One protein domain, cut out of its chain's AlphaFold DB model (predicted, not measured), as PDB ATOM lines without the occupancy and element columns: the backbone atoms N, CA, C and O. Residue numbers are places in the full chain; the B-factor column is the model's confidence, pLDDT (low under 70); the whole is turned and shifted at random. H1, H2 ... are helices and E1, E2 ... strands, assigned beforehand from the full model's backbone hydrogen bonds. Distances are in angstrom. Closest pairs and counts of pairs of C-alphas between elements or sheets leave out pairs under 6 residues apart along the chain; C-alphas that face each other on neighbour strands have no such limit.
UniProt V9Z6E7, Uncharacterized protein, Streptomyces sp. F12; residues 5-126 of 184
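What this domain is: This is residues 5 to 126 of the 184 residues of an uncharacterized protein of Streptomyces sp. F12 (UniProt V9Z6E7). One strongly twisted sheet of five strands curls round a single helix, H1, and a second helix, H2, packs beside the edge strand E2 and against H1. The long link of residues 13 to 27 lies at the end of the longest axis away from H2. The printed part has 122 residues, with two named helices and five named strands in the order E1 E2 H1 H2 E3 E4 E5; the sheet runs E2 E1 E3 E4 E5, antiparallel throughout. The class is mixed, helices and strands, with under half of the residues in named elements. The whole is compact and rounded, with a radius of gyration of the C-alphas of 13.6 A and spans of 38 by 31 by 29 A.

How they stand to each other: Start at E1, residues 5 to 12, an inner strand; its antiparallel neighbour E2, residues 28 to 37, forms a hairpin with it, and N 7 and O 34 are 2.9 A apart, within hydrogen-bond range. At residue 31 look for a bend of 65 degrees in E2. H1, residues 41 to 51, is on the sheet, which curls round it; H1 and E1 are near each other, with 9 pairs of C-alphas within 10 A. H2, residues 61 to 72, is on the sheet too, its closest C-alphas to E2 being those of Tyr 70 and Phe 32, 7.0 A apart. H2 touches H1 with residues 63 to 67 alone, closest at the C-alphas of Ala 67 and Leu 51, 5.5 A, at a steep tilt of 57 degrees, the same way. With H1 and H2 on one face, the sheet and helices make two layers. E3, residues 83 to 87, is on the other side of E1 from E2, antiparallel to E1, with N 8 and O 85 at 2.9 A. E2, H1, H2 and E3 form a split strand-helix-strand unit, two strands running the same way with E1 between them, its crossover right-handed. E3, E4, residues 95 to 99, and E5, residues 104 to 107, make a meander, each strand the antiparallel neighbour of the one before; N 84 and O 97 are 2.9 A apart, N 105 and O 98 2.8 A. E2 and E5 are apart. In H1 and H2 every O i to N i+4 pair is within hydrogen-bond range.

Where its parts are: Find C-alpha 5 at (-35.958, -15.395, -11.616); from there E1 runs 22.6 A. E2 spans 25.4 A, H1 15.0 A and H2 16.7 A, from C-alpha 61 at (-50.047, -25.930, -6.154). E3 spans 13.5 A, E4 13.9 A, and E5 9.3 A, ending at C-alpha 107 at (-26.082, -22.514, -24.989).

The domain as a whole: The C-alphas of Arg 18 and Asp 90, the two farthest apart, are 39.8 A apart. The printed part has no cut. The link from E1 to E2 is long, and residues 108 to 126 hold no named element. The mean pLDDT of the printed part is 88.5; look for values under 70 at residues 15 to 20 and residue 121.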
ATOM      1  N   MET A   5     -36.397 -15.217 -10.245       91.75
ATOM      2  CA  MET A   5     -35.958 -15.395 -11.616       91.75
ATOM      3  C   MET A   5     -37.153 -15.556 -12.545       91.75
ATOM      4  O   MET A   5     -38.175 -16.146 -12.185       91.75
ATOM      5  N   ARG A   6     -37.009 -15.053 -13.769       93.31
ATOM      6  CA  ARG A   6     -37.964 -15.272 -14.854       93.31
ATOM      7  C   ARG A   6     -37.485 -16.424 -15.720       93.31
ATOM      8  O   ARG A   6     -36.366 -16.381 -16.231       93.31
ATOM      9  N   LEU A   7     -38.346 -17.416 -15.908       95.62
ATOM     10  CA  LEU A   7     -38.151 -18.496 -16.860       95.62
ATOM     11  C   LEU A   7     -39.003 -18.223 -18.099       95.62
ATOM     12  O   LEU A   7     -40.170 -17.857 -17.977       95.62
ATOM     13  N   THR A   8     -38.415 -18.392 -19.277       95.94
ATOM     14  CA  THR A   8     -39.070 -18.141 -20.564       95.94
ATOM     15  C   THR A   8     -39.007 -19.394 -21.427       95.94
ATOM     16  O   THR A   8     -37.950 -20.015 -21.550       95.94
ATOM     17  N   VAL A   9     -40.131 -19.747 -22.044       95.75
ATOM     18  CA  VAL A   9     -40.265 -20.835 -23.014       95.75
ATOM     19  C   VAL A   9     -40.120 -20.281 -24.426       95.75
ATOM     20  O   VAL A   9     -40.689 -19.238 -24.770       95.75
ATOM     21  N   TRP A  10     -39.350 -20.998 -25.239       94.81
ATOM     22  CA  TRP A  10     -39.080 -20.671 -26.628       94.81
ATOM     23  C   TRP A  10     -39.420 -21.853 -27.518       94.81
ATOM     24  O   TRP A  10     -38.900 -22.942 -27.300       94.81
ATOM     25  N   HIS A  11     -40.233 -21.649 -28.546       92.88
ATOM     26  CA  HIS A  11     -40.510 -22.697 -29.523       92.88
ATOM     27  C   HIS A  11     -39.630 -22.529 -30.748       92.88
ATOM     28  O   HIS A  11     -39.513 -21.423 -31.285       92.88
ATOM     29  N   ASN A  12     -39.028 -23.622 -31.208       90.44
ATOM     30  CA  ASN A  12     -38.396 -23.620 -32.516       90.44
ATOM     31  C   ASN A  12     -39.489 -23.639 -33.595       90.44
ATOM     32  O   ASN A  12     -40.307 -24.553 -33.652       90.44
ATOM     33  N   THR A  13     -39.488 -22.621 -34.453       85.94
ATOM     34  CA  THR A  13     -40.468 -22.477 -35.542       85.94
ATOM     35  C   THR A  13     -39.961 -22.973 -36.893       85.94
ATOM     36  O   THR A  13     -40.743 -23.066 -37.836       85.94
ATOM     37  N   ASP A  14     -38.676 -23.329 -36.995       80.94
ATOM     38  CA  ASP A  14     -38.131 -24.042 -38.148       80.94
ATOM     39  C   ASP A  14     -38.398 -25.534 -37.983       80.94
ATOM     40  O   ASP A  14     -37.617 -26.289 -37.392       80.94
ATOM     41  N   VAL A  15     -39.573 -25.934 -38.456       60.56
ATOM     42  CA  VAL A  15     -40.056 -27.311 -38.401       60.56
ATOM     43  C   VAL A  15     -40.146 -27.894 -39.812       60.56
ATOM     44  O   VAL A  15     -41.052 -28.674 -40.121       60.56
ATOM     45  N   ASP A  16     -39.188 -27.555 -40.682       55.50
ATOM     46  CA  ASP A  16     -39.044 -28.121 -42.030       55.50
ATOM     47  C   ASP A  16     -38.582 -29.595 -41.986       55.50
ATOM     48  O   ASP A  16     -37.581 -29.984 -42.584       55.50
ATOM     49  N   GLY A  17     -39.312 -30.439 -41.243       49.59
ATOM     50  CA  GLY A  17     -39.461 -31.900 -41.339       49.59
ATOM     51  C   GLY A  17     -38.211 -32.786 -41.297       49.59
ATOM     52  O   GLY A  17     -38.336 -34.010 -41.306       49.59
ATOM     53  N   ARG A  18     -37.009 -32.213 -41.290       55.16
ATOM     54  CA  ARG A  18     -35.736 -32.913 -41.505       55.16
ATOM     55  C   ARG A  18     -34.821 -32.833 -40.296       55.16
ATOM     56  O   ARG A  18     -33.943 -33.682 -40.161       55.16
ATOM     57  N   PHE A  19     -35.034 -31.862 -39.412       54.28
ATOM     58  CA  PHE A  19     -34.231 -31.693 -38.214       54.28
ATOM     59  C   PHE A  19     -35.114 -31.526 -36.980       54.28
ATOM     60  O   PHE A  19     -35.789 -30.523 -36.799       54.28
ATOM     61  N   TYR A  20     -35.089 -32.531 -36.108       63.53
ATOM     62  CA  TYR A  20     -35.741 -32.471 -34.807       63.53
ATOM     63  C   TYR A  20     -34.734 -31.928 -33.791       63.53
ATOM     64  O   TYR A  20     -34.142 -32.712 -33.062       63.53
ATOM     65  N   GLY A  21     -34.418 -30.641 -33.778       72.94
ATOM     66  CA  GLY A  21     -33.466 -30.086 -32.812       72.94
ATOM     67  C   GLY A  21     -33.209 -28.603 -33.037       72.94
ATOM     68  O   GLY A  21     -33.612 -28.045 -34.054       72.94
ATOM     69  N   TYR A  22     -32.523 -27.963 -32.096       82.75
ATOM     70  CA  TYR A  22     -32.086 -26.583 -32.271       82.75
ATOM     71  C   TYR A  22     -30.745 -26.547 -33.007       82.75
ATOM     72  O   TYR A  22     -29.804 -27.247 -32.623       82.75
ATOM     73  N   LEU A  23     -30.649 -25.708 -34.039       82.94
ATOM     74  CA  LEU A  23     -29.386 -25.298 -34.642       82.94
ATOM     75  C   LEU A  23     -29.285 -23.772 -34.619       82.94
ATOM     76  O   LEU A  23     -30.301 -23.086 -34.770       82.94
ATOM     77  N   PRO A  24     -28.066 -23.217 -34.491       80.12
ATOM     78  CA  PRO A  24     -27.856 -21.789 -34.671       80.12
ATOM     79  C   PRO A  24     -28.411 -21.324 -36.024       80.12
ATOM     80  O   PRO A  24     -27.964 -21.785 -37.071       80.12
ATOM     81  N   GLY A  25     -29.374 -20.402 -35.986       80.38
ATOM     82  CA  GLY A  25     -30.061 -19.885 -37.173       80.38
ATOM     83  C   GLY A  25     -31.532 -20.288 -37.275       80.38
ATOM     84  O   GLY A  25     -32.268 -19.609 -37.981       80.38
ATOM     85  N   HIS A  26     -31.981 -21.307 -36.535       86.69
ATOM     86  CA  HIS A  26     -33.408 -21.619 -36.444       86.69
ATOM     87  C   HIS A  26     -34.151 -20.489 -35.702       86.69
ATOM     88  O   HIS A  26     -33.668 -20.048 -34.651       86.69
ATOM     89  N   PRO A  27     -35.294 -19.989 -36.214       89.19
ATOM     90  CA  PRO A  27     -36.047 -18.935 -35.565       89.19
ATOM     91  C   PRO A  27     -36.738 -19.471 -34.310       89.19
ATOM     92  O   PRO A  27     -37.581 -20.370 -34.373       89.19
ATOM     93  N   MET A  28     -36.403 -18.867 -33.174       92.75
ATOM     94  CA  MET A  28     -37.006 -19.167 -31.879       92.75
ATOM     95  C   MET A  28     -38.089 -18.137 -31.568       92.75
ATOM     96  O   MET A  28     -37.826 -16.931 -31.555       92.75
ATOM     97  N   LEU A  29     -39.306 -18.605 -31.314       92.94
ATOM     98  CA  LEU A  29     -40.432 -17.779 -30.892       92.94
ATOM     99  C   LEU A  29     -40.507 -17.768 -29.370       92.94
ATOM    100  O   LEU A  29     -40.492 -18.833 -28.768       92.94
ATOM    101  N   ARG A  30     -40.611 -16.594 -28.746       93.44
ATOM    102  CA  ARG A  30     -40.924 -16.476 -27.315       93.44
ATOM    103  C   ARG A  30     -42.419 -16.728 -27.117       93.44
ATOM    104  O   ARG A  30     -43.212 -16.064 -27.780       93.44
ATOM    105  N   THR A  31     -42.800 -17.651 -26.233       93.06
ATOM    106  CA  THR A  31     -44.196 -18.145 -26.169       93.06
ATOM    107  C   THR A  31     -44.836 -17.997 -24.801       93.06
ATOM    108  O   THR A  31     -46.029 -17.730 -24.693       93.06
ATOM    109  N   PHE A  32     -44.049 -18.152 -23.740       94.00
ATOM    110  CA  PHE A  32     -44.552 -18.124 -22.377       94.00
ATOM    111  C   PHE A  32     -43.448 -17.703 -21.415       94.00
ATOM    112  O   PHE A  32     -42.284 -18.037 -21.629       94.00
ATOM    113  N   SER A  33     -43.797 -17.008 -20.337       94.31
ATOM    114  CA  SER A  33     -42.864 -16.739 -19.249       94.31
ATOM    115  C   SER A  33     -43.575 -16.787 -17.902       94.31
ATOM    116  O   SER A  33     -44.789 -16.604 -17.800       94.31
ATOM    117  N   TYR A  34     -42.816 -17.091 -16.855       93.50
ATOM    118  CA  TYR A  34     -43.291 -17.037 -15.477       93.50
ATOM    119  C   TYR A  34     -42.126 -16.760 -14.529       93.50
ATOM    120  O   TYR A  34     -40.963 -17.004 -14.852       93.50
ATOM    121  N   THR A  35     -42.433 -16.244 -13.341       92.31
ATOM    122  CA  THR A  35     -41.434 -16.029 -12.290       92.31
ATOM    123  C   THR A  35     -41.486 -17.136 -11.251       92.31
ATOM    124  O   THR A  35     -42.573 -17.531 -10.831       92.31
ATOM    125  N   THR A  36     -40.325 -17.573 -10.783       90.88
ATOM    126  CA  THR A  36     -40.160 -18.478  -9.638       90.88
ATOM    127  C   THR A  36     -39.145 -17.872  -8.669       90.88
ATOM    128  O   THR A  36     -38.473 -16.891  -9.001       90.88
ATOM    129  N   ASP A  37     -39.056 -18.405  -7.456       89.44
ATOM    130  CA  ASP A  37     -38.043 -17.960  -6.502       89.44
ATOM    131  C   ASP A  37     -36.635 -18.310  -7.018       89.44
ATOM    132  O   ASP A  37     -36.442 -19.317  -7.703       89.44
ATOM    133  N   ASP A  38     -35.642 -17.468  -6.716       79.56
ATOM    134  CA  ASP A  38     -34.259 -17.753  -7.102       79.56
ATOM    135  C   ASP A  38     -33.787 -19.082  -6.486       79.56
ATOM    136  O   ASP A  38     -33.885 -19.316  -5.278       79.56
ATOM    137  N   GLY A  39     -33.240 -19.961  -7.329       82.38
ATOM    138  CA  GLY A  39     -32.866 -21.317  -6.942       82.38
ATOM    139  C   GLY A  39     -31.852 -21.960  -7.887       82.38
ATOM    140  O   GLY A  39     -31.260 -21.315  -8.753       82.38
ATOM    141  N   ALA A  40     -31.627 -23.264  -7.717       88.25
ATOM    142  CA  ALA A  40     -30.732 -24.014  -8.591       88.25
ATOM    143  C   ALA A  40     -31.334 -24.121 -10.002       88.25
ATOM    144  O   ALA A  40     -32.332 -24.811 -10.203       88.25
ATOM    145  N   HIS A  41     -30.688 -23.484 -10.987       90.44
ATOM    146  CA  HIS A  41     -31.175 -23.431 -12.371       90.44
ATOM    147  C   HIS A  41     -31.502 -24.821 -12.937       90.44
ATOM    148  O   HIS A  41     -32.514 -24.990 -13.602       90.44
ATOM    149  N   GLU A  42     -30.674 -25.831 -12.658       91.31
ATOM    150  CA  GLU A  42     -30.884 -27.192 -13.170       91.31
ATOM    151  C   GLU A  42     -32.194 -27.821 -12.669       91.31
ATOM    152  O   GLU A  42     -32.906 -28.464 -13.441       91.31
ATOM    153  N   ALA A  43     -32.531 -27.620 -11.392       91.44
ATOM    154  CA  ALA A  43     -33.768 -28.141 -10.818       91.44
ATOM    155  C   ALA A  43     -34.992 -27.466 -11.450       91.44
ATOM    156  O   ALA A  43     -35.969 -28.134 -11.777       91.44
ATOM    157  N   GLU A  44     -34.906 -26.160 -11.689       93.69
ATOM    158  CA  GLU A  44     -35.998 -25.369 -12.262       93.69
ATOM    159  C   GLU A  44     -36.191 -25.621 -13.756       93.69
ATOM    160  O   GLU A  44     -37.318 -25.694 -14.232       93.69
ATOM    161  N   LEU A  45     -35.111 -25.887 -14.490       94.75
ATOM    162  CA  LEU A  45     -35.183 -26.354 -15.873       94.75
ATOM    163  C   LEU A  45     -35.857 -27.729 -15.977       94.75
ATOM    164  O   LEU A  45     -36.731 -27.923 -16.819       94.75
ATOM    165  N   LYS A  46     -35.499 -28.677 -15.100       92.88
ATOM    166  CA  LYS A  46     -36.159 -29.994 -15.032       92.88
ATOM    167  C   LYS A  46     -37.636 -29.859 -14.672       92.88
ATOM    168  O   LYS A  46     -38.477 -30.478 -15.318       92.88
ATOM    169  N   ARG A  47     -37.956 -29.013 -13.688       93.75
ATOM    170  CA  ARG A  47     -39.334 -28.695 -13.305       93.75
ATOM    171  C   ARG A  47     -40.118 -28.102 -14.476       93.75
ATOM    172  O   ARG A  47     -41.201 -28.593 -14.761       93.75
ATOM    173  N   ALA A  48     -39.565 -27.124 -15.195       95.50
ATOM    174  CA  ALA A  48     -40.202 -26.524 -16.369       95.50
ATOM    175  C   ALA A  48     -40.548 -27.567 -17.444       95.50
ATOM    176  O   ALA A  48     -41.665 -27.580 -17.958       95.50
ATOM    177  N   VAL A  49     -39.632 -28.494 -17.742       94.69
ATOM    178  CA  VAL A  49     -39.902 -29.584 -18.698       94.69
ATOM    179  C   VAL A  49     -41.065 -30.460 -18.232       94.69
ATOM    180  O   VAL A  49     -41.918 -30.801 -19.050       94.69
ATOM    181  N   THR A  50     -41.135 -30.786 -16.938       94.25
ATOM    182  CA  THR A  50     -42.264 -31.522 -16.348       94.25
ATOM    183  C   THR A  50     -43.571 -30.734 -16.468       94.25
ATOM    184  O   THR A  50     -44.560 -31.276 -16.953       94.25
ATOM    185  N   LEU A  51     -43.585 -29.443 -16.113       94.81
ATOM    186  CA  LEU A  51     -44.779 -28.584 -16.164       94.81
ATOM    187  C   LEU A  51     -45.469 -28.606 -17.533       94.81
ATOM    188  O   LEU A  51     -46.693 -28.725 -17.621       94.81
ATOM    189  N   PHE A  52     -44.679 -28.508 -18.602       94.44
ATOM    190  CA  PHE A  52     -45.191 -28.359 -19.965       94.44
ATOM    191  C   PHE A  52     -45.435 -29.690 -20.694       94.44
ATOM    192  O   PHE A  52     -45.910 -29.680 -21.832       94.44
ATOM    193  N   ASN A  53     -45.166 -30.827 -20.036       94.50
ATOM    194  CA  ASN A  53     -45.342 -32.168 -20.608       94.50
ATOM    195  C   ASN A  53     -46.179 -33.134 -19.755       94.50
ATOM    196  O   ASN A  53     -46.709 -34.099 -20.298       94.50
ATOM    197  N   SER A  54     -46.319 -32.916 -18.447       93.69
ATOM    198  CA  SER A  54     -47.115 -33.781 -17.565       93.69
ATOM    199  C   SER A  54     -48.581 -33.387 -17.542       93.69
ATOM    200  O   SER A  54     -48.893 -32.200 -17.539       93.69
ATOM    201  N   ASP A  55     -49.482 -34.362 -17.445       94.06
ATOM    202  CA  ASP A  55     -50.913 -34.104 -17.273       94.06
ATOM    203  C   ASP A  55     -51.195 -33.216 -16.052       94.06
ATOM    204  O   ASP A  55     -50.565 -33.352 -15.002       94.06
ATOM    205  N   LEU A  56     -52.186 -32.323 -16.172       93.06
ATOM    206  CA  LEU A  56     -52.546 -31.367 -15.112       93.06
ATOM    207  C   LEU A  56     -52.918 -32.035 -13.782       93.06
ATOM    208  O   LEU A  56     -52.790 -31.411 -12.733       93.06
ATOM    209  N   GLU A  57     -53.406 -33.273 -13.821       94.06
ATOM    210  CA  GLU A  57     -53.810 -34.042 -12.639       94.06
ATOM    211  C   GLU A  57     -52.618 -34.518 -11.797       94.06
ATOM    212  O   GLU A  57     -52.787 -34.807 -10.615       94.06
ATOM    213  N   LEU A  58     -51.423 -34.575 -12.393       94.81
ATOM    214  CA  LEU A  58     -50.181 -34.991 -11.735       94.81
ATOM    215  C   LEU A  58     -49.417 -33.818 -11.107       94.81
ATOM    216  O   LEU A  58     -48.386 -34.033 -10.473       94.81
ATOM    217  N   LEU A  59     -49.899 -32.591 -11.309       95.50
ATOM    218  CA  LEU A  59     -49.296 -31.362 -10.808       95.50
ATOM    219  C   LEU A  59     -50.130 -30.803  -9.650       95.50
ATOM    220  O   LEU A  59     -51.361 -30.906  -9.638       95.50
ATOM    221  N   ASP A  60     -49.472 -30.149  -8.700       94.69
ATOM    222  CA  ASP A  60     -50.105 -29.511  -7.550       94.69
ATOM    223  C   ASP A  60     -49.671 -28.045  -7.387       94.69
ATOM    224  O   ASP A  60     -48.818 -27.538  -8.111       94.69
ATOM    225  N   GLY A  61     -50.356 -27.322  -6.494       93.00
ATOM    226  CA  GLY A  61     -50.047 -25.930  -6.154       93.00
ATOM    227  C   GLY A  61     -49.800 -25.012  -7.359       93.00
ATOM    228  O   GLY A  61     -50.521 -25.045  -8.359       93.00
ATOM    229  N   THR A  62     -48.748 -24.200  -7.252       92.56
ATOM    230  CA  THR A  62     -48.324 -23.239  -8.279       92.56
ATOM    231  C   THR A  62     -47.952 -23.917  -9.601       92.56
ATOM    232  O   THR A  62     -48.153 -23.338 -10.666       92.56
ATOM    233  N   ASP A  63     -47.437 -25.148  -9.563       94.88
ATOM    234  CA  ASP A  63     -47.059 -25.909 -10.757       94.88
ATOM    235  C   ASP A  63     -48.285 -26.168 -11.630       94.88
ATOM    236  O   ASP A  63     -48.287 -25.892 -12.834       94.88
ATOM    237  N   ARG A  64     -49.375 -26.607 -11.002       95.12
ATOM    238  CA  ARG A  64     -50.653 -26.798 -11.685       95.12
ATOM    239  C   ARG A  64     -51.197 -25.495 -12.262       95.12
ATOM    240  O   ARG A  64     -51.715 -25.508 -13.375       95.12
ATOM    241  N   GLU A  65     -51.088 -24.384 -11.537       95.50
ATOM    242  CA  GLU A  65     -51.570 -23.072 -11.990       95.50
ATOM    243  C   GLU A  65     -50.804 -22.575 -13.224       95.50
ATOM    244  O   GLU A  65     -51.422 -22.207 -14.227       95.50
ATOM    245  N   ILE A  66     -49.469 -22.636 -13.191       95.56
ATOM    246  CA  ILE A  66     -48.605 -22.255 -14.319       95.56
ATOM    247  C   ILE A  66     -48.934 -23.115 -15.541       95.56
ATOM    248  O   ILE A  66     -49.156 -22.602 -16.640       95.56
ATOM    249  N   ALA A  67     -49.006 -24.430 -15.347       95.31
ATOM    250  CA  ALA A  67     -49.240 -25.371 -16.426       95.31
ATOM    251  C   ALA A  67     -50.678 -25.289 -16.977       95.31
ATOM    252  O   ALA A  67     -50.913 -25.604 -18.146       95.31
ATOM    253  N   ALA A  68     -51.652 -24.873 -16.162       94.69
ATOM    254  CA  ALA A  68     -53.015 -24.599 -16.609       94.69
ATOM    255  C   ALA A  68     -53.075 -23.317 -17.444       94.69
ATOM    256  O   ALA A  68     -53.714 -23.319 -18.493       94.69
ATOM    257  N   HIS A  69     -52.374 -22.256 -17.030       94.12
ATOM    258  CA  HIS A  69     -52.296 -21.013 -17.797       94.12
ATOM    259  C   HIS A  69     -51.646 -21.238 -19.167       94.12
ATOM    260  O   HIS A  69     -52.211 -20.848 -20.185       94.12
ATOM    261  N   TYR A  70     -50.522 -21.957 -19.206       92.06
ATOM    262  CA  TYR A  70     -49.844 -22.335 -20.446       92.06
ATOM    263  C   TYR A  70     -50.787 -23.024 -21.448       92.06
ATOM    264  O   TYR A  70     -50.853 -22.659 -22.620       92.06
ATOM    265  N   ARG A  71     -51.576 -23.993 -20.966       90.62
ATOM    266  CA  ARG A  71     -52.550 -24.735 -21.783       90.62
ATOM    267  C   ARG A  71     -53.766 -23.909 -22.166       90.62
ATOM    268  O   ARG A  71     -54.282 -24.075 -23.265       90.62
ATOM    269  N   PHE A  72     -54.234 -23.040 -21.274       90.44
ATOM    270  CA  PHE A  72     -55.333 -22.121 -21.559       90.44
ATOM    271  C   PHE A  72     -54.995 -21.199 -22.736       90.44
ATOM    272  O   PHE A  72     -55.856 -20.932 -23.568       90.44
ATOM    273  N   LEU A  73     -53.728 -20.789 -22.850       87.88
ATOM    274  CA  LEU A  73     -53.214 -20.034 -23.993       87.88
ATOM    275  C   LEU A  73     -53.060 -20.877 -25.272       87.88
ATOM    276  O   LEU A  73     -52.620 -20.349 -26.284       87.88
ATOM    277  N   GLY A  74     -53.398 -22.172 -25.256       86.69
ATOM    278  CA  GLY A  74     -53.325 -23.051 -26.426       86.69
ATOM    279  C   GLY A  74     -51.905 -23.416 -26.864       86.69
ATOM    280  O   GLY A  74     -51.734 -23.971 -27.946       86.69
ATOM    281  N   ILE A  75     -50.893 -23.124 -26.042       89.31
ATOM    282  CA  ILE A  75     -49.487 -23.305 -26.406       89.31
ATOM    283  C   ILE A  75     -49.159 -24.814 -26.481       89.31
ATOM    284  O   ILE A  75     -49.467 -25.549 -25.536       89.31
ATOM    285  N   PRO A  76     -48.535 -25.302 -27.575       89.38
ATOM    286  CA  PRO A  76     -48.132 -26.704 -27.711       89.38
ATOM    287  C   PRO A  76     -47.177 -27.178 -26.607       89.38
ATOM    288  O   PRO A  76     -46.448 -26.379 -26.027       89.38
ATOM    289  N   SER A  77     -47.143 -28.483 -26.331       91.31
ATOM    290  CA  SER A  77     -46.195 -29.068 -25.371       91.31
ATOM    291  C   SER A  77     -44.737 -28.812 -25.750       91.31
ATOM    292  O   SER A  77     -44.382 -28.823 -26.928       91.31
ATOM    293  N   PHE A  78     -43.895 -28.650 -24.730       92.62
ATOM    294  CA  PHE A  78     -42.463 -28.420 -24.898       92.62
ATOM    295  C   PHE A  78     -41.775 -29.645 -25.506       92.62
ATOM    296  O   PHE A  78     -41.817 -30.744 -24.951       92.62
ATOM    297  N   SER A  79     -41.106 -29.451 -26.633       90.62
ATOM    298  CA  SER A  79     -40.676 -30.516 -27.528       90.62
ATOM    299  C   SER A  79     -39.174 -30.475 -27.836       90.62
ATOM    300  O   SER A  79     -38.374 -29.754 -27.230       90.62
ATOM    301  N   LYS A  80     -38.747 -31.332 -28.765       89.69
ATOM    302  CA  LYS A  80     -37.360 -31.398 -29.222       89.69
ATOM    303  C   LYS A  80     -37.052 -30.200 -30.120       89.69
ATOM    304  O   LYS A  80     -37.696 -30.012 -31.144       89.69
ATOM    305  N   GLY A  81     -35.999 -29.462 -29.788       90.19
ATOM    306  CA  GLY A  81     -35.593 -28.230 -30.462       90.19
ATOM    307  C   GLY A  81     -36.100 -26.962 -29.786       90.19
ATOM    308  O   GLY A  81     -35.527 -25.903 -30.022       90.19
ATOM    309  N   ASP A  82     -37.083 -27.074 -28.893       93.44
ATOM    310  CA  ASP A  82     -37.541 -25.947 -28.089       93.44
ATOM    311  C   ASP A  82     -36.482 -25.527 -27.071       93.44
ATOM    312  O   ASP A  82     -35.576 -26.283 -26.709       93.44
ATOM    313  N   GLY A  83     -36.576 -24.285 -26.626       95.06
ATOM    314  CA  GLY A  83     -35.616 -23.652 -25.748       95.06
ATOM    315  C   GLY A  83     -36.235 -23.179 -24.446       95.06
ATOM    316  O   GLY A  83     -37.406 -22.818 -24.384       95.06
ATOM    317  N   LEU A  84     -35.412 -23.124 -23.409       97.19
ATOM    318  CA  LEU A  84     -35.722 -22.423 -22.170       97.19
ATOM    319  C   LEU A  84     -34.667 -21.352 -21.935       97.19
ATOM    320  O   LEU A  84     -33.493 -21.538 -22.267       97.19
ATOM    321  N   SER A  85     -35.062 -20.251 -21.315       97.00
ATOM    322  CA  SER A  85     -34.112 -19.285 -20.781       97.00
ATOM    323  C   SER A  85     -34.461 -18.874 -19.361       97.00
ATOM    324  O   SER A  85     -35.617 -18.928 -18.950       97.00
ATOM    325  N   ILE A  86     -33.437 -18.491 -18.602       95.69
ATOM    326  CA  ILE A  86     -33.563 -17.992 -17.234       95.69
ATOM    327  C   ILE A  86     -32.901 -16.626 -17.166       95.69
ATOM    328  O   ILE A  86     -31.703 -16.499 -17.441       95.69
ATOM    329  N   ARG A  87     -33.670 -15.626 -16.735       92.44
ATOM    330  CA  ARG A  87     -33.171 -14.321 -16.313       92.44
ATOM    331  C   ARG A  87     -33.219 -14.232 -14.783       92.44
ATOM    332  O   ARG A  87     -34.318 -14.243 -14.228       92.44
ATOM    333  N   PRO A  88     -32.065 -14.150 -14.106       88.94
ATOM    334  CA  PRO A  88     -32.005 -13.981 -12.655       88.94
ATOM    335  C   PRO A  88     -32.692 -12.695 -12.168       88.94
ATOM    336  O   PRO A  88     -32.691 -11.681 -12.873       88.94
ATOM    337  N   GLY A  89     -33.238 -12.723 -10.948       83.25
ATOM    338  CA  GLY A  89     -33.923 -11.572 -10.346       83.25
ATOM    339  C   GLY A  89     -33.019 -10.404  -9.963       83.25
ATOM    340  O   GLY A  89     -33.502  -9.294  -9.757       83.25
ATOM    341  N   ASP A  90     -31.708 -10.629  -9.894       81.56
ATOM    342  CA  ASP A  90     -30.692  -9.609  -9.606       81.56
ATOM    343  C   ASP A  90     -30.335  -8.726 -10.818       81.56
ATOM    344  O   ASP A  90     -29.425  -7.900 -10.740       81.56
ATOM    345  N   GLY A  91     -31.033  -8.894 -11.946       75.25
ATOM    346  CA  GLY A  91     -30.751  -8.171 -13.186       75.25
ATOM    347  C   GLY A  91     -29.571  -8.742 -13.979       75.25
ATOM    348  O   GLY A  91     -29.105  -8.104 -14.924       75.25
ATOM    349  N   GLY A  92     -29.089  -9.937 -13.627       81.81
ATOM    350  CA  GLY A  92     -28.057 -10.651 -14.368       81.81
ATOM    351  C   GLY A  92     -28.448 -10.995 -15.812       81.81
ATOM    352  O   GLY A  92     -29.612 -10.945 -16.217       81.81
ATOM    353  N   ARG A  93     -27.438 -11.380 -16.606       89.25
ATOM    354  CA  ARG A  93     -27.636 -11.800 -18.003       89.25
ATOM    355  C   ARG A  93     -28.546 -13.023 -18.100       89.25
ATOM    356  O   ARG A  93     -28.454 -13.939 -17.276       89.25
ATOM    357  N   GLU A  94     -29.337 -13.073 -19.163       94.31
ATOM    358  CA  GLU A  94     -30.152 -14.237 -19.482       94.31
ATOM    359  C   GLU A  94     -29.261 -15.415 -19.916       94.31
ATOM    360  O   GLU A  94     -28.237 -15.247 -20.587       94.31
ATOM    361  N   LYS A  95     -29.618 -16.622 -19.475       95.94
ATOM    362  CA  LYS A  95     -28.949 -17.882 -19.834       95.94
ATOM    363  C   LYS A  95     -29.924 -18.755 -20.610       95.94
ATOM    364  O   LYS A  95     -31.114 -18.719 -20.317       95.94
ATOM    365  N   PHE A  96     -29.424 -19.541 -21.560       96.75
ATOM    366  CA  PHE A  96     -30.247 -20.247 -22.544       96.75
ATOM    367  C   PHE A  96     -29.908 -21.737 -22.595       96.75
ATOM    368  O   PHE A  96     -28.748 -22.126 -22.453       96.75
ATOM    369  N   TRP A  97     -30.925 -22.559 -22.843       96.69
ATOM    370  CA  TRP A  97     -30.829 -24.001 -23.044       96.69
ATOM    371  C   TRP A  97     -31.717 -24.422 -24.204       96.69
ATOM    372  O   TRP A  97     -32.794 -23.863 -24.380       96.69
ATOM    373  N   ALA A  98     -31.295 -25.435 -24.954       94.56
ATOM    374  CA  ALA A  98     -32.092 -26.033 -26.017       94.56
ATOM    375  C   ALA A  98     -32.313 -27.525 -25.758       94.56
ATOM    376  O   ALA A  98     -31.393 -28.245 -25.365       94.56
ATOM    377  N   SER A  99     -33.532 -27.985 -25.999       93.31
ATOM    378  CA  SER A  99     -33.940 -29.375 -25.874       93.31
ATOM    379  C   SER A  99     -33.441 -30.187 -27.061       93.31
ATOM    380  O   SER A  99     -33.706 -29.858 -28.218       93.31
ATOM    381  N   ASN A 100     -32.769 -31.303 -26.790       89.62
ATOM    382  CA  ASN A 100     -32.537 -32.349 -27.790       89.62
ATOM    383  C   ASN A 100     -33.548 -33.510 -27.646       89.62
ATOM    384  O   ASN A 100     -33.364 -34.554 -28.267       89.62
ATOM    385  N   GLY A 101     -34.606 -33.335 -26.846       86.06
ATOM    386  CA  GLY A 101     -35.634 -34.342 -26.568       86.06
ATOM    387  C   GLY A 101     -35.295 -35.333 -25.448       86.06
ATOM    388  O   GLY A 101     -36.209 -35.978 -24.947       86.06
ATOM    389  N   SER A 102     -34.030 -35.444 -25.031       85.56
ATOM    390  CA  SER A 102     -33.625 -36.183 -23.823       85.56
ATOM    391  C   SER A 102     -33.164 -35.252 -22.705       85.56
ATOM    392  O   SER A 102     -33.448 -35.500 -21.539       85.56
ATOM    393  N   ASP A 103     -32.482 -34.170 -23.074       89.44
ATOM    394  CA  ASP A 103     -31.780 -33.262 -22.183       89.44
ATOM    395  C   ASP A 103     -31.932 -31.804 -22.634       89.44
ATOM    396  O   ASP A 103     -32.238 -31.499 -23.793       89.44
ATOM    397  N   LEU A 104     -31.641 -30.896 -21.703       93.94
ATOM    398  CA  LEU A 104     -31.499 -29.467 -21.955       93.94
ATOM    399  C   LEU A 104     -30.019 -29.107 -22.061       93.94
ATOM    400  O   LEU A 104     -29.289 -29.080 -21.069       93.94
ATOM    401  N   LEU A 105     -29.578 -28.808 -23.278       93.38
ATOM    402  CA  LEU A 105     -28.193 -28.473 -23.577       93.38
ATOM    403  C   LEU A 105     -27.963 -26.972 -23.361       93.38
ATOM    404  O   LEU A 105     -28.637 -26.171 -24.020       93.38
ATOM    405  N   PRO A 106     -27.032 -26.558 -22.481       95.31
ATOM    406  CA  PRO A 106     -26.717 -25.145 -22.293       95.31
ATOM    407  C   PRO A 106     -26.183 -24.534 -23.589       95.31
ATOM    408  O   PRO A 106     -25.460 -25.185 -24.343       95.31
ATOM    409  N   GLN A 107     -26.542 -23.280 -23.837       93.31
ATOM    410  CA  GLN A 107     -26.082 -22.514 -24.989       93.31
ATOM    411  C   GLN A 107     -25.070 -21.455 -24.545       93.31
ATOM    412  O   GLN A 107     -25.318 -20.689 -23.613       93.31
ATOM    413  N   ASP A 108     -23.948 -21.362 -25.258       89.69
ATOM    414  CA  ASP A 108     -22.912 -20.349 -25.000       89.69
ATOM    415  C   ASP A 108     -23.330 -18.941 -25.451       89.69
ATOM    416  O   ASP A 108     -22.666 -17.948 -25.140       89.69
ATOM    417  N   ARG A 109     -24.408 -18.851 -26.237       88.69
ATOM    418  CA  ARG A 109     -24.938 -17.614 -26.811       88.69
ATOM    419  C   ARG A 109     -26.469 -17.604 -26.753       88.69
ATOM    420  O   ARG A 109     -27.077 -18.673 -26.710       88.69
ATOM    421  N   PRO A 110     -27.086 -16.414 -26.805       92.06
ATOM    422  CA  PRO A 110     -28.532 -16.275 -26.933       92.06
ATOM    423  C   PRO A 110     -29.059 -16.880 -28.233       92.06
ATOM    424  O   PRO A 110     -28.313 -17.034 -29.205       92.06
ATOM    425  N   PHE A 111     -30.368 -17.125 -28.288       91.25
ATOM    426  CA  PHE A 111     -31.047 -17.381 -29.556       91.25
ATOM    427  C   PHE A 111     -30.934 -16.137 -30.448       91.25
ATOM    428  O   PHE A 111     -31.349 -15.039 -30.068       91.25
ATOM    429  N   THR A 112     -30.285 -16.292 -31.604       83.38
ATOM    430  CA  THR A 112     -29.895 -15.170 -32.476       83.38
ATOM    431  C   THR A 112     -30.920 -14.859 -33.552       83.38
ATOM    432  O   THR A 112     -30.995 -13.717 -34.006       83.38
ATOM    433  N   HIS A 113     -31.695 -15.858 -33.966       87.56
ATOM    434  CA  HIS A 113     -32.771 -15.697 -34.926       87.56
ATOM    435  C   HIS A 113     -34.097 -15.782 -34.170       87.56
ATOM    436  O   HIS A 113     -34.413 -16.813 -33.580       87.56
ATOM    437  N   LEU A 114     -34.824 -14.667 -34.112       90.31
ATOM    438  CA  LEU A 114     -36.053 -14.541 -33.333       90.31
ATOM    439  C   LEU A 114     -37.249 -14.506 -34.279       90.31
ATOM    440  O   LEU A 114     -37.298 -13.678 -35.190       90.31
ATOM    441  N   ALA A 115     -38.211 -15.395 -34.055       90.06
ATOM    442  CA  ALA A 115     -39.495 -15.330 -34.737       90.06
ATOM    443  C   ALA A 115     -40.326 -14.155 -34.189       90.06
ATOM    444  O   ALA A 115     -40.202 -13.781 -33.022       90.06
ATOM    445  N   LEU A 116     -41.167 -13.563 -35.043       88.00
ATOM    446  CA  LEU A 116     -41.879 -12.307 -34.751       88.00
ATOM    447  C   LEU A 116     -43.404 -12.440 -34.706       88.00
ATOM    448  O   LEU A 116     -44.089 -11.434 -34.529       88.00
ATOM    449  N   GLY A 117     -43.947 -13.635 -34.920       83.31
ATOM    450  CA  GLY A 117     -45.387 -13.846 -34.980       83.31
ATOM    451  C   GLY A 117     -45.767 -15.292 -34.718       83.31
ATOM    452  O   GLY A 117     -44.903 -16.165 -34.670       83.31
ATOM    453  N   ASP A 118     -47.066 -15.499 -34.545       83.12
ATOM    454  CA  ASP A 118     -47.669 -16.785 -34.209       83.12
ATOM    455  C   ASP A 118     -47.341 -17.863 -35.249       83.12
ATOM    456  O   ASP A 118     -47.376 -17.625 -36.460       83.12
ATOM    457  N   VAL A 119     -47.066 -19.079 -34.774       76.00
ATOM    458  CA  VAL A 119     -46.766 -20.244 -35.618       76.00
ATOM    459  C   VAL A 119     -47.476 -21.473 -35.064       76.00
ATOM    460  O   VAL A 119     -47.252 -21.871 -33.929       76.00
ATOM    461  N   TRP A 120     -48.323 -22.101 -35.885       70.06
ATOM    462  CA  TRP A 120     -48.897 -23.439 -35.644       70.06
ATOM    463  C   TRP A 120     -49.518 -23.632 -34.247       70.06
ATOM    464  O   TRP A 120     -49.194 -24.578 -33.534       70.06
ATOM    465  N   GLY A 121     -50.399 -22.715 -33.838       69.31
ATOM    466  CA  GLY A 121     -51.037 -22.752 -32.512       69.31
ATOM    467  C   GLY A 121     -50.152 -22.243 -31.370       69.31
ATOM    468  O   GLY A 121     -50.601 -22.166 -30.236       69.31
ATOM    469  N   THR A 122     -48.911 -21.852 -31.656       76.31
ATOM    470  CA  THR A 122     -48.055 -21.123 -30.722       76.31
ATOM    471  C   THR A 122     -48.286 -19.626 -30.884       76.31
ATOM    472  O   THR A 122     -48.123 -19.094 -31.985       76.31
ATOM    473  N   HIS A 123     -48.611 -18.950 -29.784       82.62
ATOM    474  CA  HIS A 123     -48.810 -17.505 -29.749       82.62
ATOM    475  C   HIS A 123     -47.548 -16.772 -29.288       82.62
ATOM    476  O   HIS A 123     -46.842 -17.223 -28.385       82.62
ATOM    477  N   ALA A 124     -47.263 -15.645 -29.934       88.00
ATOM    478  CA  ALA A 124     -46.155 -14.764 -29.608       88.00
ATOM    479  C   ALA A 124     -46.348 -14.089 -28.239       88.00
ATOM    480  O   ALA A 124     -47.397 -13.507 -27.963       88.00
ATOM    481  N   LEU A 125     -45.301 -14.101 -27.411       89.25
ATOM    482  CA  LEU A 125     -45.249 -13.361 -26.151       89.25
ATOM    483  C   LEU A 125     -44.380 -12.105 -26.280       89.25
ATOM    484  O   LEU A 125     -43.204 -12.182 -26.642       89.25
ATOM    485  N   GLY A 126     -44.945 -10.965 -25.880       88.69
ATOM    486  CA  GLY A 126     -44.270  -9.670 -25.821       88.69
ATOM    487  C   GLY A 126     -44.556  -8.765 -27.020       88.69
ATOM    488  O   GLY A 126     -45.353  -9.076 -27.903       88.69
TER     489      GLY A 126